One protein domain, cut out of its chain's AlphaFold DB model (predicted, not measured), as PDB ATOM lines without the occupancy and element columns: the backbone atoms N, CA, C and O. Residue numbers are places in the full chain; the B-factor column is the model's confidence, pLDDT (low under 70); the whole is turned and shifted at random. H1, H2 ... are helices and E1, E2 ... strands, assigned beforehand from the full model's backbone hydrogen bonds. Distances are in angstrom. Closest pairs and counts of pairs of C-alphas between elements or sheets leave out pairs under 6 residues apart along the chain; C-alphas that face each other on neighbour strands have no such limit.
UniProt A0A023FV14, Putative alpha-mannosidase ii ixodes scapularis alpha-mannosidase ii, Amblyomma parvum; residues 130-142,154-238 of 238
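What this domain is: This is residues 130 to 142 and 154 to 238 of the 238 residues of the protein "Putative alpha-mannosidase ii ixodes scapularis alpha-mannosidase ii" of Amblyomma parvum (UniProt A0A023FV14). Look first for one twisted sheet of five antiparallel strands, in which the long ribbon of E1 and E2 runs along the longest axis and the hairpin of E3 and E4 crosses that direction at the sheet's other edge. A long loop leaves the end of E2, sticks out with residues 169 to 182, and comes back through two very short helices, H1 and H2. The printed part has 98 residues, with the elements in the order E1, E2, H1, H2, E3, E4, E5; the sheet's order is E1, E2, E5, E3, E4, and the class is mostly strand. It is only just loose, close to compact, with a radius of gyration of the C-alphas of 15.2 A, and it spans 55 by 25 by 23 A, the free loop adding to the length.

Where its parts are: Find C-alpha 130 at (31.433, -24.815, -37.510); from there E1, residues 130 to 140, runs 30.0 A. E2, residues 154 to 165, runs 31.5 A to C-alpha 165 at (34.521, -19.509, -38.511) and bends by 70 degrees at residue 157. E5, residues 230 to 237, covers 22.0 A and ends at C-alpha 237 at (42.771, -38.894, -26.809). E3, residues 197 to 204, covers 16.7 A and bends by 77 degrees at residue 200; E4 is residues 211 to 216. H1 is residues 183 to 186, and H2 is residues 189 to 192.

How they stand to each other: Begin at E2 and E5, antiparallel at 149 degrees, where N 161 and O 233 are 2.8 A apart. On the other side of E2 is the edge strand E1, antiparallel at 158 degrees, with N 135 and O 160 2.9 A apart. E3 is the other neighbour of E5, at 147 degrees, with N 202 and O 234 2.9 A apart. E3 and E4 form a hairpin, with N 203 and O 213 2.8 A apart. From edge to edge the strands' lines turn by 91 degrees. E2, H1, H2 and E3 make a split strand-helix-strand unit, two strands running the same way with E5 between them, and its crossover is right-handed. H2 only grazes the sheet, with residues 189 to 190, while H1 is not on it. H1 and H2 are close but not clearly touching; their closest C-alphas, of Val 186 and Met 192, are 6.0 A apart. Both helices are too short for an O i to N i+4 pair.

The domain as a whole: The C-alphas farthest apart, of Ser 142 and Arg 173, are 55.5 A apart. Without residues 169 to 182, the body spans 46 by 24 by 19 A. Residues 143 to 153 are not printed, and C-alphas 142 and 154 are 9.9 A apart across the cut. The links E2 to H1 and E4 to E5 are long. Look for pLDDT under 70 at residues 142, 175, 182 to 185 and 218.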
ATOM      1  N   HIS A 130      31.796 -23.524 -36.944       94.25
ATOM      2  CA  HIS A 130      31.433 -24.815 -37.510       94.25
ATOM      3  C   HIS A 130      32.540 -25.847 -37.279       94.25
ATOM      4  O   HIS A 130      33.661 -25.699 -37.773       94.25
ATOM      5  N   LEU A 131      32.208 -26.929 -36.569       94.75
ATOM      6  CA  LEU A 131      33.050 -28.122 -36.467       94.75
ATOM      7  C   LEU A 131      32.944 -28.928 -37.771       94.75
ATOM      8  O   LEU A 131      32.084 -29.792 -37.911       94.75
ATOM      9  N   MET A 132      33.814 -28.625 -38.735       94.81
ATOM     10  CA  MET A 132      33.785 -29.229 -40.073       94.81
ATOM     11  C   MET A 132      34.137 -30.713 -40.065       94.81
ATOM     12  O   MET A 132      33.658 -31.484 -40.896       94.81
ATOM     13  N   ASN A 133      35.059 -31.107 -39.189       96.19
ATOM     14  CA  ASN A 133      35.523 -32.480 -39.132       96.19
ATOM     15  C   ASN A 133      36.124 -32.806 -37.767       96.19
ATOM     16  O   ASN A 133      36.834 -31.988 -37.181       96.19
ATOM     17  N   LEU A 134      35.873 -34.028 -37.307       95.94
ATOM     18  CA  LEU A 134      36.513 -34.617 -36.143       95.94
ATOM     19  C   LEU A 134      36.763 -36.095 -36.449       95.94
ATOM     20  O   LEU A 134      35.820 -36.882 -36.517       95.94
ATOM     21  N   ARG A 135      38.020 -36.474 -36.694       95.56
ATOM     22  CA  ARG A 135      38.369 -37.836 -37.128       95.56
ATOM     23  C   ARG A 135      39.620 -38.364 -36.450       95.56
ATOM     24  O   ARG A 135      40.614 -37.653 -36.333       95.56
ATOM     25  N   THR A 136      39.605 -39.626 -36.044       95.56
ATOM     26  CA  THR A 136      40.802 -40.311 -35.541       95.56
ATOM     27  C   THR A 136      41.783 -40.557 -36.687       95.56
ATOM     28  O   THR A 136      41.381 -40.969 -37.773       95.56
ATOM     29  N   LEU A 137      43.066 -40.273 -36.462       94.50
ATOM     30  CA  LEU A 137      44.112 -40.527 -37.449       94.50
ATOM     31  C   LEU A 137      44.481 -42.011 -37.463       94.50
ATOM     32  O   LEU A 137      44.355 -42.702 -36.457       94.50
ATOM     33  N   ALA A 138      44.933 -42.510 -38.608       91.06
ATOM     34  CA  ALA A 138      45.399 -43.882 -38.740       91.06
ATOM     35  C   ALA A 138      46.919 -43.944 -38.554       91.06
ATOM     36  O   ALA A 138      47.640 -43.057 -39.013       91.06
ATOM     37  N   LEU A 139      47.400 -44.996 -37.897       85.00
ATOM     38  CA  LEU A 139      48.810 -45.359 -37.862       85.00
ATOM     39  C   LEU A 139      49.036 -46.574 -38.762       85.00
ATOM     40  O   LEU A 139      48.252 -47.528 -38.697       85.00
ATOM     41  N   PRO A 140      50.090 -46.561 -39.594       79.75
ATOM     42  CA  PRO A 140      50.494 -47.762 -40.300       79.75
ATOM     43  C   PRO A 140      50.979 -48.785 -39.270       79.75
ATOM     44  O   PRO A 140      51.737 -48.449 -38.356       79.75
ATOM     45  N   HIS A 141      50.533 -50.031 -39.394       70.25
ATOM     46  CA  HIS A 141      51.034 -51.110 -38.557       70.25
ATOM     47  C   HIS A 141      52.526 -51.313 -38.847       70.25
ATOM     48  O   HIS A 141      52.905 -51.648 -39.969       70.25
ATOM     49  N   SER A 142      53.385 -51.086 -37.849       63.91
ATOM     50  CA  SER A 142      54.788 -51.479 -37.961       63.91
ATOM     51  C   SER A 142      54.842 -53.003 -37.864       63.91
ATOM     52  O   SER A 142      54.404 -53.536 -36.842       63.91
ATOM     53  N   THR A 154      45.832 -49.120 -37.941       88.12
ATOM     54  CA  THR A 154      45.239 -49.090 -36.600       88.12
ATOM     55  C   THR A 154      44.851 -47.660 -36.214       88.12
ATOM     56  O   THR A 154      45.532 -46.705 -36.603       88.12
ATOM     57  N   PRO A 155      43.749 -47.456 -35.464       91.19
ATOM     58  CA  PRO A 155      43.387 -46.130 -34.974       91.19
ATOM     59  C   PRO A 155      44.463 -45.576 -34.031       91.19
ATOM     60  O   PRO A 155      44.780 -46.185 -33.010       91.19
ATOM     61  N   SER A 156      44.996 -44.399 -34.343       91.81
ATOM     62  CA  SER A 156      46.002 -43.719 -33.529       91.81
ATOM     63  C   SER A 156      45.389 -43.068 -32.296       91.81
ATOM     64  O   SER A 156      44.188 -42.811 -32.242       91.81
ATOM     65  N   ASN A 157      46.192 -42.728 -31.288       92.44
ATOM     66  CA  ASN A 157      45.713 -41.943 -30.144       92.44
ATOM     67  C   ASN A 157      45.452 -40.458 -30.483       92.44
ATOM     68  O   ASN A 157      45.080 -39.697 -29.597       92.44
ATOM     69  N   THR A 158      45.618 -40.041 -31.739       94.38
ATOM     70  CA  THR A 158      45.465 -38.658 -32.190       94.38
ATOM     71  C   THR A 158      44.182 -38.495 -32.995       94.38
ATOM     72  O   THR A 158      43.860 -39.296 -33.871       94.38
ATOM     73  N   THR A 159      43.449 -37.423 -32.732       96.06
ATOM     74  CA  THR A 159      42.246 -37.031 -33.467       96.06
ATOM     75  C   THR A 159      42.486 -35.688 -34.129       96.06
ATOM     76  O   THR A 159      42.957 -34.759 -33.486       96.06
ATOM     77  N   ALA A 160      42.183 -35.581 -35.414       97.06
ATOM     78  CA  ALA A 160      42.198 -34.318 -36.127       97.06
ATOM     79  C   ALA A 160      40.852 -33.611 -35.977       97.06
ATOM     80  O   ALA A 160      39.806 -34.230 -36.181       97.06
ATOM     81  N   MET A 161      40.898 -32.323 -35.664       96.56
ATOM     82  CA  MET A 161      39.747 -31.436 -35.554       96.56
ATOM     83  C   MET A 161      39.908 -30.270 -36.523       96.56
ATOM     84  O   MET A 161      40.969 -29.658 -36.574       96.56
ATOM     85  N   PHE A 162      38.852 -29.945 -37.261       97.38
ATOM     86  CA  PHE A 162      38.814 -28.808 -38.176       97.38
ATOM     87  C   PHE A 162      37.691 -27.867 -37.767       97.38
ATOM     88  O   PHE A 162      36.527 -28.271 -37.715       97.38
ATOM     89  N   LEU A 163      38.049 -26.618 -37.497       96.06
ATOM     90  CA  LEU A 163      37.117 -25.558 -37.143       96.06
ATOM     91  C   LEU A 163      37.104 -24.512 -38.250       96.06
ATOM     92  O   LEU A 163      38.158 -24.119 -38.737       96.06
ATOM     93  N   HIS A 164      35.918 -24.046 -38.621       96.06
ATOM     94  CA  HIS A 164      35.733 -22.945 -39.558       96.06
ATOM     95  C   HIS A 164      34.864 -21.884 -38.921       96.06
ATOM     96  O   HIS A 164      33.778 -22.195 -38.427       96.06
ATOM     97  N   ARG A 165      35.326 -20.635 -38.958       94.38
ATOM     98  CA  ARG A 165      34.521 -19.509 -38.511       94.38
ATOM     99  C   ARG A 165      33.831 -18.834 -39.688       94.38
ATOM    100  O   ARG A 165      34.464 -18.192 -40.519       94.38
ATOM    101  N   LEU A 166      32.518 -18.996 -39.754       93.88
ATOM    102  CA  LEU A 166      31.660 -18.541 -40.837       93.88
ATOM    103  C   LEU A 166      31.571 -17.006 -40.834       93.88
ATOM    104  O   LEU A 166      31.046 -16.421 -39.879       93.88
ATOM    105  N   PRO A 167      32.048 -16.334 -41.895       92.94
ATOM    106  CA  PRO A 167      31.890 -14.895 -42.007       92.94
ATOM    107  C   PRO A 167      30.425 -14.582 -42.293       92.94
ATOM    108  O   PRO A 167      29.823 -15.194 -43.170       92.94
ATOM    109  N   HIS A 168      29.845 -13.625 -41.578       91.50
ATOM    110  CA  HIS A 168      28.433 -13.294 -41.729       91.50
ATOM    111  C   HIS A 168      28.197 -11.787 -41.746       91.50
ATOM    112  O   HIS A 168      28.945 -11.007 -41.161       91.50
ATOM    113  N   ASP A 169      27.140 -11.377 -42.440       89.94
ATOM    114  CA  ASP A 169      26.744  -9.979 -42.554       89.94
ATOM    115  C   ASP A 169      25.911  -9.546 -41.339       89.94
ATOM    116  O   ASP A 169      24.727  -9.877 -41.222       89.94
ATOM    117  N   CYS A 170      26.534  -8.786 -40.434       86.69
ATOM    118  CA  CYS A 170      25.916  -8.281 -39.201       86.69
ATOM    119  C   CYS A 170      24.784  -7.267 -39.442       86.69
ATOM    120  O   CYS A 170      24.059  -6.915 -38.513       86.69
ATOM    121  N   ARG A 171      24.615  -6.789 -40.680       88.19
ATOM    122  CA  ARG A 171      23.563  -5.840 -41.060       88.19
ATOM    123  C   ARG A 171      22.187  -6.497 -41.175       88.19
ATOM    124  O   ARG A 171      21.172  -5.803 -41.203       88.19
ATOM    125  N   LEU A 172      22.129  -7.825 -41.254       87.50
ATOM    126  CA  LEU A 172      20.886  -8.590 -41.338       87.50
ATOM    127  C   LEU A 172      20.468  -9.104 -39.960       87.50
ATOM    128  O   LEU A 172      21.263  -9.661 -39.203       87.50
ATOM    129  N   ARG A 173      19.182  -8.953 -39.636       76.81
ATOM    130  CA  ARG A 173      18.648  -9.426 -38.352       76.81
ATOM    131  C   ARG A 173      18.461 -10.942 -38.347       76.81
ATOM    132  O   ARG A 173      17.783 -11.494 -39.206       76.81
ATOM    133  N   SER A 174      18.953 -11.598 -37.298       74.81
ATOM    134  CA  SER A 174      18.820 -13.048 -37.092       74.81
ATOM    135  C   SER A 174      17.641 -13.394 -36.169       74.81
ATOM    136  O   SER A 174      17.830 -13.949 -35.091       74.81
ATOM    137  N   TYR A 175      16.408 -13.058 -36.572       69.94
ATOM    138  CA  TYR A 175      15.203 -13.169 -35.721       69.94
ATOM    139  C   TYR A 175      14.891 -14.582 -35.187       69.94
ATOM    140  O   TYR A 175      14.180 -14.711 -34.194       69.94
ATOM    141  N   ALA A 176      15.390 -15.636 -35.839       71.75
ATOM    142  CA  ALA A 176      15.050 -17.029 -35.532       71.75
ATOM    143  C   ALA A 176      16.193 -17.832 -34.879       71.75
ATOM    144  O   ALA A 176      16.050 -19.036 -34.668       71.75
ATOM    145  N   MET A 177      17.325 -17.199 -34.561       74.44
ATOM    146  CA  MET A 177      18.498 -17.894 -34.026       74.44
ATOM    147  C   MET A 177      18.548 -17.786 -32.498       74.44
ATOM    148  O   MET A 177      18.680 -16.696 -31.952       74.44
ATOM    149  N   ARG A 178      18.465 -18.926 -31.798       75.50
ATOM    150  CA  ARG A 178      18.663 -19.032 -30.339       75.50
ATOM    151  C   ARG A 178      20.067 -19.542 -30.022       75.50
ATOM    152  O   ARG A 178      20.225 -20.627 -29.472       75.50
ATOM    153  N   CYS A 179      21.088 -18.805 -30.431       76.62
ATOM    154  CA  CYS A 179      22.475 -19.162 -30.154       76.62
ATOM    155  C   CYS A 179      23.290 -17.902 -29.842       76.62
ATOM    156  O   CYS A 179      22.874 -16.786 -30.163       76.62
ATOM    157  N   THR A 180      24.429 -18.080 -29.178       78.31
ATOM    158  CA  THR A 180      25.328 -16.998 -28.781       78.31
ATOM    159  C   THR A 180      26.463 -16.851 -29.791       78.31
ATOM    160  O   THR A 180      27.023 -17.831 -30.279       78.31
ATOM    161  N   LEU A 181      26.822 -15.606 -30.100       77.50
ATOM    162  CA  LEU A 181      28.051 -15.277 -30.838       77.50
ATOM    163  C   LEU A 181      29.275 -15.178 -29.913       77.50
ATOM    164  O   LEU A 181      30.399 -14.986 -30.370       77.50
ATOM    165  N   GLN A 182      29.051 -15.274 -28.602       67.69
ATOM    166  CA  GLN A 182      30.076 -15.054 -27.600       67.69
ATOM    167  C   GLN A 182      31.037 -16.244 -27.536       67.69
ATOM    168  O   GLN A 182      30.672 -17.354 -27.138       67.69
ATOM    169  N   THR A 183      32.286 -15.977 -27.899       63.25
ATOM    170  CA  THR A 183      33.402 -16.930 -27.865       63.25
ATOM    171  C   THR A 183      33.810 -17.325 -26.458       63.25
ATOM    172  O   THR A 183      34.358 -18.404 -26.281       63.25
ATOM    173  N   ASP A 184      33.502 -16.496 -25.457       62.12
ATOM    174  CA  ASP A 184      33.915 -16.721 -24.065       62.12
ATOM    175  C   ASP A 184      33.320 -18.004 -23.469       62.12
ATOM    176  O   ASP A 184      33.862 -18.556 -22.519       62.12
ATOM    177  N   SER A 185      32.218 -18.499 -24.045       63.81
ATOM    178  CA  SER A 185      31.607 -19.777 -23.655       63.81
ATOM    179  C   SER A 185      32.431 -21.002 -24.069       63.81
ATOM    180  O   SER A 185      32.223 -22.088 -23.533       63.81
ATOM    181  N   VAL A 186      33.360 -20.836 -25.014       72.44
ATOM    182  CA  VAL A 186      34.182 -21.902 -25.588       72.44
ATOM    183  C   VAL A 186      35.622 -21.401 -25.745       72.44
ATOM    184  O   VAL A 186      36.178 -21.339 -26.843       72.44
ATOM    185  N   ALA A 187      36.214 -20.989 -24.623       75.75
ATOM    186  CA  ALA A 187      37.560 -20.425 -24.582       75.75
ATOM    187  C   ALA A 187      38.648 -21.509 -24.608       75.75
ATOM    188  O   ALA A 187      39.767 -21.256 -25.051       75.75
ATOM    189  N   THR A 188      38.345 -22.721 -24.139       86.25
ATOM    190  CA  THR A 188      39.322 -23.804 -23.982       86.25
ATOM    191  C   THR A 188      38.847 -25.122 -24.598       86.25
ATOM    192  O   THR A 188      37.660 -25.339 -24.852       86.25
ATOM    193  N   LEU A 189      39.784 -26.055 -24.810       87.81
ATOM    194  CA  LEU A 189      39.435 -27.406 -25.260       87.81
ATOM    195  C   LEU A 189      38.576 -28.143 -24.219       87.81
ATOM    196  O   LEU A 189      37.736 -28.956 -24.595       87.81
ATOM    197  N   ALA A 190      38.782 -27.867 -22.927       88.19
ATOM    198  CA  ALA A 190      37.982 -28.455 -21.854       88.19
ATOM    199  C   ALA A 190      36.514 -28.000 -21.902       88.19
ATOM    200  O   ALA A 190      35.635 -28.813 -21.620       88.19
ATOM    201  N   ASP A 191      36.255 -26.756 -22.316       88.50
ATOM    202  CA  ASP A 191      34.892 -26.236 -22.486       88.50
ATOM    203  C   ASP A 191      34.183 -26.929 -23.661       88.50
ATOM    204  O   ASP A 191      33.010 -27.290 -23.570       88.50
ATOM    205  N   MET A 192      34.915 -27.181 -24.758       90.25
ATOM    206  CA  MET A 192      34.394 -27.934 -25.905       90.25
ATOM    207  C   MET A 192      34.163 -29.406 -25.569       90.25
ATOM    208  O   MET A 192      33.084 -29.931 -25.818       90.25
ATOM    209  N   PHE A 193      35.181 -30.083 -25.036       92.25
ATOM    210  CA  PHE A 193      35.221 -31.531 -24.850       92.25
ATOM    211  C   PHE A 193      35.759 -31.873 -23.451       92.25
ATOM    212  O   PHE A 193      36.951 -32.171 -23.301       92.25
ATOM    213  N   PRO A 194      34.898 -31.899 -22.420       90.12
ATOM    214  CA  PRO A 194      35.339 -32.109 -21.041       90.12
ATOM    215  C   PRO A 194      35.987 -33.489 -20.840       90.12
ATOM    216  O   PRO A 194      36.993 -33.620 -20.124       90.12
ATOM    217  N   ASP A 195      35.469 -34.509 -21.534       89.94
ATOM    218  CA  ASP A 195      35.759 -35.910 -21.219       89.94
ATOM    219  C   ASP A 195      36.616 -36.679 -22.231       89.94
ATOM    220  O   ASP A 195      37.172 -37.714 -21.871       89.94
ATOM    221  N   TYR A 196      36.789 -36.186 -23.461       88.88
ATOM    222  CA  TYR A 196      37.299 -37.016 -24.568       88.88
ATOM    223  C   TYR A 196      38.792 -36.865 -24.868       88.88
ATOM    224  O   TYR A 196      39.466 -37.842 -25.206       88.88
ATOM    225  N   PHE A 197      39.325 -35.650 -24.766       92.50
ATOM    226  CA  PHE A 197      40.690 -35.346 -25.201       92.50
ATOM    227  C   PHE A 197      41.597 -35.054 -24.016       92.50
ATOM    228  O   PHE A 197      41.116 -34.606 -22.982       92.50
ATOM    229  N   GLY A 198      42.887 -35.366 -24.149       88.88
ATOM    230  CA  GLY A 198      44.011 -35.075 -23.258       88.88
ATOM    231  C   GLY A 198      44.509 -33.623 -23.376       88.88
ATOM    232  O   GLY A 198      43.881 -32.817 -24.055       88.88
ATOM    233  N   PRO A 199      45.564 -33.238 -22.636       86.25
ATOM    234  CA  PRO A 199      46.043 -31.851 -22.576       86.25
ATOM    235  C   PRO A 199      46.846 -31.397 -23.792       86.25
ATOM    236  O   PRO A 199      47.082 -30.201 -23.922       86.25
ATOM    237  N   SER A 200      47.269 -32.326 -24.647       89.56
ATOM    238  CA  SER A 200      48.065 -32.016 -25.829       89.56
ATOM    239  C   SER A 200      47.175 -31.567 -26.986       89.56
ATOM    240  O   SER A 200      46.325 -32.334 -27.461       89.56
ATOM    241  N   VAL A 201      47.394 -30.327 -27.422       92.38
ATOM    242  CA  VAL A 201      46.757 -29.703 -28.582       92.38
ATOM    243  C   VAL A 201      47.841 -29.134 -29.480       92.38
ATOM    244  O   VAL A 201      48.620 -28.280 -29.063       92.38
ATOM    245  N   GLU A 202      47.876 -29.585 -30.727       93.81
ATOM    246  CA  GLU A 202      48.781 -29.048 -31.740       93.81
ATOM    247  C   GLU A 202      47.971 -28.385 -32.842       93.81
ATOM    248  O   GLU A 202      47.147 -29.033 -33.482       93.81
ATOM    249  N   GLU A 203      48.218 -27.111 -33.098       94.75
ATOM    250  CA  GLU A 203      47.728 -26.446 -34.295       94.75
ATOM    251  C   GLU A 203      48.598 -26.845 -35.487       94.75
ATOM    252  O   GLU A 203      49.828 -26.897 -35.412       94.75
ATOM    253  N   THR A 204      47.964 -27.136 -36.613       95.75
ATOM    254  CA  THR A 204      48.618 -27.687 -37.795       95.75
ATOM    255  C   THR A 204      48.110 -27.030 -39.069       95.75
ATOM    256  O   THR A 204      47.069 -26.378 -39.095       95.75
ATOM    257  N   THR A 205      48.829 -27.240 -40.169       96.75
ATOM    258  CA  THR A 205      48.301 -26.947 -41.505       96.75
ATOM    259  C   THR A 205      47.058 -27.793 -41.791       96.75
ATOM    260  O   THR A 205      46.895 -28.875 -41.233       96.75
ATOM    261  N   LEU A 206      46.211 -27.377 -42.738       97.00
ATOM    262  CA  LEU A 206      44.992 -28.127 -43.100       97.00
ATOM    263  C   LEU A 206      45.266 -29.566 -43.586       97.00
ATOM    264  O   LEU A 206      44.413 -30.442 -43.479       97.00
ATOM    265  N   SER A 207      46.468 -29.834 -44.100       96.31
ATOM    266  CA  SER A 207      46.919 -31.182 -44.468       96.31
ATOM    267  C   SER A 207      47.364 -32.037 -43.276       96.31
ATOM    268  O   SER A 207      47.642 -33.220 -43.452       96.31
ATOM    269  N   LEU A 208      47.448 -31.458 -42.073       96.06
ATOM    270  CA  LEU A 208      47.952 -32.061 -40.834       96.06
ATOM    271  C   LEU A 208      49.440 -32.453 -40.878       96.06
ATOM    272  O   LEU A 208      49.939 -33.104 -39.957       96.06
ATOM    273  N   LEU A 209      50.157 -32.078 -41.942       95.31
ATOM    274  CA  LEU A 209      51.542 -32.492 -42.175       95.31
ATOM    275  C   LEU A 209      52.557 -31.647 -41.408       95.31
ATOM    276  O   LEU A 209      53.631 -32.142 -41.081       95.31
ATOM    277  N   ARG A 210      52.231 -30.385 -41.114       96.00
ATOM    278  CA  ARG A 210      53.131 -29.463 -40.420       96.00
ATOM    279  C   ARG A 210      52.455 -28.887 -39.187       96.00
ATOM    280  O   ARG A 210      51.349 -28.362 -39.284       96.00
ATOM    281  N   THR A 211      53.156 -28.946 -38.063       95.94
ATOM    282  CA  THR A 211      52.764 -28.284 -36.817       95.94
ATOM    283  C   THR A 211      53.161 -26.809 -36.867       95.94
ATOM    284  O   THR A 211      54.268 -26.470 -37.293       95.94
ATOM    285  N   ILE A 212      52.223 -25.941 -36.496       93.38
ATOM    286  CA  ILE A 212      52.368 -24.482 -36.440       93.38
ATOM    287  C   ILE A 212      52.673 -24.071 -35.001       93.38
ATOM    288  O   ILE A 212      53.662 -23.388 -34.748       93.38
ATOM    289  N   SER A 213      51.845 -24.534 -34.064       90.56
ATOM    290  CA  SER A 213      51.980 -24.277 -32.635       90.56
ATOM    291  C   SER A 213      51.568 -25.523 -31.842       90.56
ATOM    292  O   SER A 213      50.839 -26.382 -32.340       90.56
ATOM    293  N   SER A 214      52.063 -25.665 -30.615       87.56
ATOM    294  CA  SER A 214      51.709 -26.781 -29.731       87.56
ATOM    295  C   SER A 214      51.554 -26.288 -28.305       87.56
ATOM    296  O   SER A 214      52.385 -25.518 -27.824       87.56
ATOM    297  N   THR A 215      50.520 -26.742 -27.609       83.12
ATOM    298  CA  THR A 215      50.281 -26.429 -26.198       83.12
ATOM    299  C   THR A 215      49.922 -27.702 -25.439       83.12
ATOM    300  O   THR A 215      49.211 -28.565 -25.947       83.12
ATOM    301  N   SER A 216      50.446 -27.835 -24.219       75.88
ATOM    302  CA  SER A 216      50.286 -29.028 -23.378       75.88
ATOM    303  C   SER A 216      49.460 -28.738 -22.119       75.88
ATOM    304  O   SER A 216      49.806 -29.174 -21.019       75.88
ATOM    305  N   THR A 217      48.367 -27.988 -22.257       74.56
ATOM    306  CA  THR A 217      47.380 -27.758 -21.194       74.56
ATOM    307  C   THR A 217      45.978 -27.661 -21.803       74.56
ATOM    308  O   THR A 217      45.768 -26.986 -22.799       74.56
ATOM    309  N   LYS A 218      44.969 -28.314 -21.207       69.38
ATOM    310  CA  LYS A 218      43.578 -28.218 -21.718       69.38
ATOM    311  C   LYS A 218      42.928 -26.868 -21.488       69.38
ATOM    312  O   LYS A 218      41.961 -26.537 -22.163       69.38
ATOM    313  N   THR A 219      43.410 -26.177 -20.466       72.75
ATOM    314  CA  THR A 219      42.893 -24.904 -19.974       72.75
ATOM    315  C   THR A 219      43.570 -23.719 -20.645       72.75
ATOM    316  O   THR A 219      43.189 -22.584 -20.373       72.75
ATOM    317  N   SER A 220      44.574 -23.945 -21.504       73.69
ATOM    318  CA  SER A 220      45.065 -22.869 -22.355       73.69
ATOM    319  C   SER A 220      43.954 -22.427 -23.290       73.69
ATOM    320  O   SER A 220      43.220 -23.258 -23.831       73.69
ATOM    321  N   HIS A 221      43.884 -21.119 -23.506       78.50
ATOM    322  CA  HIS A 221      42.967 -20.539 -24.465       78.50
ATOM    323  C   HIS A 221      43.211 -21.157 -25.847       78.50
ATOM    324  O   HIS A 221      44.323 -21.097 -26.378       78.50
ATOM    325  N   LEU A 222      42.181 -21.770 -26.424       82.38
ATOM    326  CA  LEU A 222      42.238 -22.290 -27.779       82.38
ATOM    327  C   LEU A 222      42.150 -21.100 -28.736       82.38
ATOM    328  O   LEU A 222      41.190 -20.332 -28.697       82.38
ATOM    329  N   SER A 223      43.154 -20.923 -29.592       83.19
ATOM    330  CA  SER A 223      43.120 -19.877 -30.617       83.19
ATOM    331  C   SER A 223      42.092 -20.251 -31.683       83.19
ATOM    332  O   SER A 223      42.414 -21.005 -32.597       83.19
ATOM    333  N   LEU A 224      40.844 -19.801 -31.533       88.00
ATOM    334  CA  LEU A 224      39.798 -20.015 -32.533       88.00
ATOM    335  C   LEU A 224      40.145 -19.267 -33.827       88.00
ATOM    336  O   LEU A 224      40.645 -18.141 -33.747       88.00
ATOM    337  N   PRO A 225      39.836 -19.832 -35.009       91.50
ATOM    338  CA  PRO A 225      40.074 -19.130 -36.262       91.50
ATOM    339  C   PRO A 225      39.274 -17.816 -36.295       91.50
ATOM    340  O   PRO A 225      38.127 -17.784 -35.823       91.50
ATOM    341  N   PRO A 226      39.836 -16.730 -36.845       91.81
ATOM    342  CA  PRO A 226      39.083 -15.509 -37.101       91.81
ATOM    343  C   PRO A 226      38.027 -15.736 -38.204       91.81
ATOM    344  O   PRO A 226      38.047 -16.758 -38.896       91.81
ATOM    345  N   PRO A 227      37.060 -14.814 -38.371       91.31
ATOM    346  CA  PRO A 227      36.024 -14.943 -39.393       91.31
ATOM    347  C   PRO A 227      36.604 -15.159 -40.797       91.31
ATOM    348  O   PRO A 227      37.565 -14.500 -41.176       91.31
ATOM    349  N   ALA A 228      35.974 -16.046 -41.573       93.44
ATOM    350  CA  ALA A 228      36.421 -16.518 -42.887       93.44
ATOM    351  C   ALA A 228      37.653 -17.441 -42.895       93.44
ATOM    352  O   ALA A 228      38.107 -17.810 -43.980       93.44
ATOM    353  N   GLU A 229      38.162 -17.873 -41.737       95.81
ATOM    354  CA  GLU A 229      39.308 -18.783 -41.660       95.81
ATOM    355  C   GLU A 229      38.958 -20.188 -41.160       95.81
ATOM    356  O   GLU A 229      37.974 -20.423 -40.448       95.81
ATOM    357  N   ILE A 230      39.814 -21.139 -41.545       97.06
ATOM    358  CA  ILE A 230      39.757 -22.543 -41.144       97.06
ATOM    359  C   ILE A 230      41.057 -22.888 -40.426       97.06
ATOM    360  O   ILE A 230      42.138 -22.688 -40.979       97.06
ATOM    361  N   ALA A 231      40.944 -23.474 -39.240       96.00
ATOM    362  CA  ALA A 231      42.072 -23.972 -38.466       96.00
ATOM    363  C   ALA A 231      41.968 -25.489 -38.262       96.00
ATOM    364  O   ALA A 231      40.870 -26.049 -38.156       96.00
ATOM    365  N   ALA A 232      43.122 -26.156 -38.212       97.00
ATOM    366  CA  ALA A 232      43.226 -27.598 -38.032       97.00
ATOM    367  C   ALA A 232      44.083 -27.931 -36.812       97.00
ATOM    368  O   ALA A 232      45.195 -27.429 -36.669       97.00
ATOM    369  N   TYR A 233      43.594 -28.836 -35.971       95.50
ATOM    370  CA  TYR A 233      44.249 -29.222 -34.727       95.50
ATOM    371  C   TYR A 233      44.411 -30.735 -34.642       95.50
ATOM    372  O   TYR A 233      43.534 -31.488 -35.069       95.50
ATOM    373  N   LYS A 234      45.503 -31.191 -34.033       95.62
ATOM    374  CA  LYS A 234      45.670 -32.559 -33.544       95.62
ATOM    375  C   LYS A 234      45.437 -32.570 -32.041       95.62
ATOM    376  O   LYS A 234      46.091 -31.852 -31.291       95.62
ATOM    377  N   LEU A 235      44.494 -33.399 -31.622       94.75
ATOM    378  CA  LEU A 235      44.080 -33.589 -30.241       94.75
ATOM    379  C   LEU A 235      44.495 -34.987 -29.802       94.75
ATOM    380  O   LEU A 235      44.182 -35.972 -30.477       94.75
ATOM    381  N   GLN A 236      45.163 -35.104 -28.662       93.00
ATOM    382  CA  GLN A 236      45.443 -36.418 -28.094       93.00
ATOM    383  C   GLN A 236      44.206 -36.956 -27.368       93.00
ATOM    384  O   GLN A 236      43.545 -36.217 -26.648       93.00
ATOM    385  N   ARG A 237      43.857 -38.231 -27.552       89.31
ATOM    386  CA  ARG A 237      42.771 -38.894 -26.809       89.31
ATOM    387  C   ARG A 237      43.221 -39.197 -25.376       89.31
ATOM    388  O   ARG A 237      44.416 -39.407 -25.156       89.31
ATOM    389  N   ARG A 238      42.282 -39.151 -24.425       83.94
ATOM    390  CA  ARG A 238      42.522 -39.635 -23.054       83.94
ATOM    391  C   ARG A 238      42.772 -41.138 -23.030       83.94
ATOM    392  O   ARG A 238      42.195 -41.839 -23.891       83.94
TER     393      ARG A 238